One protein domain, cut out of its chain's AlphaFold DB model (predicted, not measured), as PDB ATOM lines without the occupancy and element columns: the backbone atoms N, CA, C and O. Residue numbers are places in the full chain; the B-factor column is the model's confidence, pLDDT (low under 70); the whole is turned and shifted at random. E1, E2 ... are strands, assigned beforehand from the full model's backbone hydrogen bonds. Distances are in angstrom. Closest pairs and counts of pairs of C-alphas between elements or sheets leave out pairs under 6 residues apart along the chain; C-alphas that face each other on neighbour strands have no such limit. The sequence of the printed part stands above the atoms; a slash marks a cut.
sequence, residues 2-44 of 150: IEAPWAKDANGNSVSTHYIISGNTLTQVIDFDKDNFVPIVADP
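What this domain is: This is residues 2 to 44 of the 150 residues of an uncharacterized protein of Lactococcus fujiensis JCM 16395 (UniProt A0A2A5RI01). There is little regular structure here: a long two-stranded hairpin, E1 and E2, with two unnamed stretches, residues 2 to 13 and 32 to 44, running side by side in part over the half of the hairpin away from its turn. The printed part has 43 residues and no named helix; E1 then E2 form one antiparallel sheet, and the class is all strand, with 16 residues in named elements. It is only just compact, close to loose, with a radius of gyration of the C-alphas of 10.9 A, and elongated, spanning 33 by 18 by 13 A.

Where its parts are: E1, residues 14 to 22, begins at C-alpha 14 (202.554, 229.386, 191.053) and is 25.0 A long. E2, residues 25 to 31, is 18.9 A long and ends at C-alpha 31 (197.944, 235.083, 198.725).

How they stand to each other: E1 and E2 are a hairpin with a tight link, their directions at 150 degrees. C-alphas 17 and 30 face each other at 4.4 A. N 20 and O 27, 2.8 A apart, are within hydrogen-bond range.

The domain as a whole: The C-alphas farthest apart, of Asn 11 and Gly 23, are 34.3 A apart. The printed part has no cut. Mean pLDDT of the printed part is 71.8; residues 2 to 3, 9 to 13, 25 and 34 to 44 are under 70.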
ATOM      1  N   ILE A   2     211.428 222.290 207.701       64.06
ATOM      2  CA  ILE A   2     210.167 222.393 206.949       64.06
ATOM      3  C   ILE A   2     210.526 222.895 205.544       64.06
ATOM      4  O   ILE A   2     211.348 223.807 205.433       64.06
ATOM      5  N   GLU A   3     209.995 222.265 204.494       69.31
ATOM      6  CA  GLU A   3     210.209 222.703 203.104       69.31
ATOM      7  C   GLU A   3     209.510 224.044 202.838       69.31
ATOM      8  O   GLU A   3     208.629 224.438 203.593       69.31
ATOM      9  N   ALA A   4     209.913 224.787 201.804       73.44
ATOM     10  CA  ALA A   4     209.250 226.048 201.464       73.44
ATOM     11  C   ALA A   4     207.806 225.792 200.980       73.44
ATOM     12  O   ALA A   4     207.598 224.851 200.210       73.44
ATOM     13  N   PRO A   5     206.819 226.619 201.381       78.50
ATOM     14  CA  PRO A   5     205.442 226.441 200.945       78.50
ATOM     15  C   PRO A   5     205.350 226.712 199.446       78.50
ATOM     16  O   PRO A   5     205.957 227.650 198.926       78.50
ATOM     17  N   TRP A   6     204.552 225.913 198.754       78.38
ATOM     18  CA  TRP A   6     204.179 226.169 197.372       78.38
ATOM     19  C   TRP A   6     202.661 226.112 197.248       78.38
ATOM     20  O   TRP A   6     201.983 225.420 198.002       78.38
ATOM     21  N   ALA A   7     202.114 226.873 196.312       72.44
ATOM     22  CA  ALA A   7     200.716 226.786 195.935       72.44
ATOM     23  C   ALA A   7     200.623 226.927 194.418       72.44
ATOM     24  O   ALA A   7     201.452 227.606 193.807       72.44
ATOM     25  N   LYS A   8     199.654 226.253 193.803       72.81
ATOM     26  CA  LYS A   8     199.417 226.312 192.361       72.81
ATOM     27  C   LYS A   8     197.947 226.472 192.037       72.81
ATOM     28  O   LYS A   8     197.106 225.852 192.678       72.81
ATOM     29  N   ASP A   9     197.651 227.287 191.037       67.94
ATOM     30  CA  ASP A   9     196.293 227.481 190.542       67.94
ATOM     31  C   ASP A   9     195.864 226.336 189.600       67.94
ATOM     32  O   ASP A   9     196.647 225.433 189.285       67.94
ATOM     33  N   ALA A  10     194.618 226.369 189.127       58.25
ATOM     34  CA  ALA A  10     194.073 225.348 188.230       58.25
ATOM     35  C   ALA A  10     194.810 225.240 186.883       58.25
ATOM     36  O   ALA A  10     194.695 224.220 186.208       58.25
ATOM     37  N   ASN A  11     195.564 226.269 186.494       60.12
ATOM     38  CA  ASN A  11     196.397 226.283 185.294       60.12
ATOM     39  C   ASN A  11     197.853 225.871 185.597       60.12
ATOM     40  O   ASN A  11     198.681 225.808 184.690       60.12
ATOM     41  N   GLY A  12     198.176 225.567 186.858       59.38
ATOM     42  CA  GLY A  12     199.520 225.243 187.331       59.38
ATOM     43  C   GLY A  12     200.461 226.432 187.443       59.38
ATOM     44  O   GLY A  12     201.678 226.221 187.540       59.38
ATOM     45  N   ASN A  13     199.935 227.655 187.439       68.25
ATOM     46  CA  ASN A  13     200.718 228.834 187.764       68.25
ATOM     47  C   ASN A  13     200.999 228.837 189.263       68.25
ATOM     48  O   ASN A  13     200.130 228.497 190.068       68.25
ATOM     49  N   SER A  14     202.217 229.215 189.643       72.75
ATOM     50  CA  SER A  14     202.554 229.386 191.053       72.75
ATOM     51  C   SER A  14     201.720 230.510 191.659       72.75
ATOM     52  O   SER A  14     201.660 231.609 191.109       72.75
ATOM     53  N   VAL A  15     201.122 230.235 192.812       79.94
ATOM     54  CA  VAL A  15     200.409 231.208 193.639       79.94
ATOM     55  C   VAL A  15     201.310 231.568 194.814       79.94
ATOM     56  O   VAL A  15     201.948 230.691 195.403       79.94
ATOM     57  N   SER A  16     201.397 232.860 195.131       83.31
ATOM     58  CA  SER A  16     202.202 233.337 196.256       83.31
ATOM     59  C   SER A  16     201.693 232.729 197.564       83.31
ATOM     60  O   SER A  16     200.489 232.631 197.799       83.31
ATOM     61  N   THR A  17     202.609 232.267 198.412       86.19
ATOM     62  CA  THR A  17     202.254 231.610 199.668       86.19
ATOM     63  C   THR A  17     203.385 231.691 200.686       86.19
ATOM     64  O   THR A  17     204.560 231.767 200.325       86.19
ATOM     65  N   HIS A  18     203.031 231.661 201.968       83.56
ATOM     66  CA  HIS A  18     203.975 231.688 203.076       83.56
ATOM     67  C   HIS A  18     203.447 230.883 204.275       83.56
ATOM     68  O   HIS A  18     202.249 230.623 204.392       83.56
ATOM     69  N   TYR A  19     204.346 230.471 205.174       84.38
ATOM     70  CA  TYR A  19     203.974 229.812 206.427       84.38
ATOM     71  C   TYR A  19     203.893 230.818 207.576       84.38
ATOM     72  O   TYR A  19     204.790 231.640 207.753       84.38
ATOM     73  N   ILE A  20     202.858 230.689 208.404       84.94
ATOM     74  CA  ILE A  20     202.736 231.356 209.701       84.94
ATOM     75  C   ILE A  20     202.773 230.285 210.793       84.94
ATOM     76  O   ILE A  20     202.042 229.296 210.734       84.94
ATOM     77  N   ILE A  21     203.627 230.485 211.797       83.50
ATOM     78  CA  ILE A  21     203.708 229.623 212.981       83.50
ATOM     79  C   ILE A  21     203.005 230.337 214.135       83.50
ATOM     80  O   ILE A  21     203.370 231.454 214.493       83.50
ATOM     81  N   SER A  22     202.012 229.685 214.735       80.75
ATOM     82  CA  SER A  22     201.374 230.128 215.978       80.75
ATOM     83  C   SER A  22     201.404 228.993 216.993       80.75
ATOM     84  O   SER A  22     200.665 228.016 216.882       80.75
ATOM     85  N   GLY A  23     202.298 229.107 217.980       86.25
ATOM     86  CA  GLY A  23     202.536 228.056 218.969       86.25
ATOM     87  C   GLY A  23     202.984 226.750 218.308       86.25
ATOM     88  O   GLY A  23     204.057 226.689 217.713       86.25
ATOM     89  N   ASN A  24     202.141 225.719 218.401       76.88
ATOM     90  CA  ASN A  24     202.371 224.395 217.815       76.88
ATOM     91  C   ASN A  24     201.663 224.178 216.465       76.88
ATOM     92  O   ASN A  24     201.680 223.065 215.938       76.88
ATOM     93  N   THR A  25     201.035 225.216 215.911       63.59
ATOM     94  CA  THR A  25     200.291 225.158 214.652       63.59
ATOM     95  C   THR A  25     201.078 225.841 213.537       63.59
ATOM     96  O   THR A  25     201.493 226.992 213.675       63.59
ATOM     97  N   LEU A  26     201.265 225.123 212.427       75.25
ATOM     98  CA  LEU A  26     201.813 225.646 211.176       75.25
ATOM     99  C   LEU A  26     200.658 225.866 210.192       75.25
ATOM    100  O   LEU A  26     199.969 224.913 209.830       75.25
ATOM    101  N   THR A  27     200.455 227.106 209.760       78.38
ATOM    102  CA  THR A  27     199.404 227.488 208.811       78.38
ATOM    103  C   THR A  27     200.041 227.958 207.513       78.38
ATOM    104  O   THR A  27     200.870 228.864 207.530       78.38
ATOM    105  N   GLN A  28     199.655 227.362 206.384       80.62
ATOM    106  CA  GLN A  28     199.985 227.904 205.070       80.62
ATOM    107  C   GLN A  28     198.962 228.981 204.704       80.62
ATOM    108  O   GLN A  28     197.762 228.708 204.665       80.62
ATOM    109  N   VAL A  29     199.436 230.191 204.429       82.31
ATOM    110  CA  VAL A  29     198.628 231.293 203.903       82.31
ATOM    111  C   VAL A  29     198.882 231.392 202.406       82.31
ATOM    112  O   VAL A  29     200.031 231.366 201.961       82.31
ATOM    113  N   ILE A  30     197.805 231.442 201.626       82.00
ATOM    114  CA  ILE A  30     197.845 231.563 200.169       82.00
ATOM    115  C   ILE A  30     197.366 232.965 199.818       82.00
ATOM    116  O   ILE A  30     196.217 233.313 200.093       82.00
ATOM    117  N   ASP A  31     198.241 233.739 199.194       77.25
ATOM    118  CA  ASP A  31     197.944 235.083 198.725       77.25
ATOM    119  C   ASP A  31     197.449 234.963 197.276       77.25
ATOM    120  O   ASP A  31     198.248 234.967 196.339       77.25
ATOM    121  N   PHE A  32     196.139 234.761 197.100       76.38
ATOM    122  CA  PHE A  32     195.518 234.626 195.779       76.38
ATOM    123  C   PHE A  32     194.755 235.888 195.361       76.38
ATOM    124  O   PHE A  32     194.131 236.557 196.186       76.38
ATOM    125  N   ASP A  33     194.783 236.194 194.067       70.38
ATOM    126  CA  ASP A  33     194.110 237.332 193.449       70.38
ATOM    127  C   ASP A  33     193.126 236.899 192.342       70.38
ATOM    128  O   ASP A  33     192.872 235.715 192.116       70.38
ATOM    129  N   LYS A  34     192.531 237.884 191.656       69.50
ATOM    130  CA  LYS A  34     191.572 237.673 190.555       69.50
ATOM    131  C   LYS A  34     192.170 236.973 189.324       69.50
ATOM    132  O   LYS A  34     191.410 236.537 188.464       69.50
ATOM    133  N   ASP A  35     193.494 236.936 189.212       69.50
ATOM    134  CA  ASP A  35     194.222 236.356 188.087       69.50
ATOM    135  C   ASP A  35     194.602 234.887 188.372       69.50
ATOM    136  O   ASP A  35     195.002 234.161 187.460       69.50
ATOM    137  N   ASN A  36     194.402 234.407 189.609       64.94
ATOM    138  CA  ASN A  36     194.532 232.999 189.970       64.94
ATOM    139  C   ASN A  36     193.241 232.211 189.704       64.94
ATOM    140  O   ASN A  36     192.149 232.555 190.160       64.94
ATOM    141  N   PHE A  37     193.376 231.085 189.002       59.25
ATOM    142  CA  PHE A  37     192.249 230.228 188.645       59.25
ATOM    143  C   PHE A  37     191.969 229.178 189.724       59.25
ATOM    144  O   PHE A  37     192.845 228.413 190.121       59.25
ATOM    145  N   VAL A  38     190.722 229.093 190.174       47.75
ATOM    146  CA  VAL A  38     190.293 228.072 191.140       47.75
ATOM    147  C   VAL A  38     190.042 226.712 190.460       47.75
ATOM    148  O   VAL A  38     189.557 226.680 189.325       47.75
ATOM    149  N   PRO A  39     190.317 225.573 191.129       49.69
ATOM    150  CA  PRO A  39     190.817 225.446 192.503       49.69
ATOM    151  C   PRO A  39     192.325 225.716 192.633       49.69
ATOM    152  O   PRO A  39     193.108 225.334 191.769       49.69
ATOM    153  N   ILE A  40     192.720 226.332 193.750       58.91
ATOM    154  CA  ILE A  40     194.126 226.518 194.127       58.91
ATOM    155  C   ILE A  40     194.536 225.371 195.051       58.91
ATOM    156  O   ILE A  40     193.874 225.112 196.057       58.91
ATOM    157  N   VAL A  41     195.624 224.687 194.712       65.12
ATOM    158  CA  VAL A  41     196.214 223.610 195.507       65.12
ATOM    159  C   VAL A  41     197.417 224.149 196.256       65.12
ATOM    160  O   VAL A  41     198.431 224.495 195.652       65.12
ATOM    161  N   ALA A  42     197.275 224.229 197.575       67.31
ATOM    162  CA  ALA A  42     198.367 224.486 198.508       67.31
ATOM    163  C   ALA A  42     199.250 223.242 198.668       67.31
ATOM    164  O   ALA A  42     198.853 222.151 198.251       67.31
ATOM    165  N   ASP A  43     200.410 223.406 199.306       62.91
ATOM    166  CA  ASP A  43     201.338 222.318 199.591       62.91
ATOM    167  C   ASP A  43     200.570 221.242 200.368       62.91
ATOM    168  O   ASP A  43     200.102 221.485 201.488       62.91
ATOM    169  N   PRO A  44     200.332 220.067 199.767       59.41
ATOM    170  CA  PRO A  44     199.561 219.040 200.404       59.41
ATOM    171  C   PRO A  44     200.391 218.552 201.564       59.41
ATOM    172  O   PRO A  44     201.468 217.986 201.395       59.41
TER     173      PRO A  44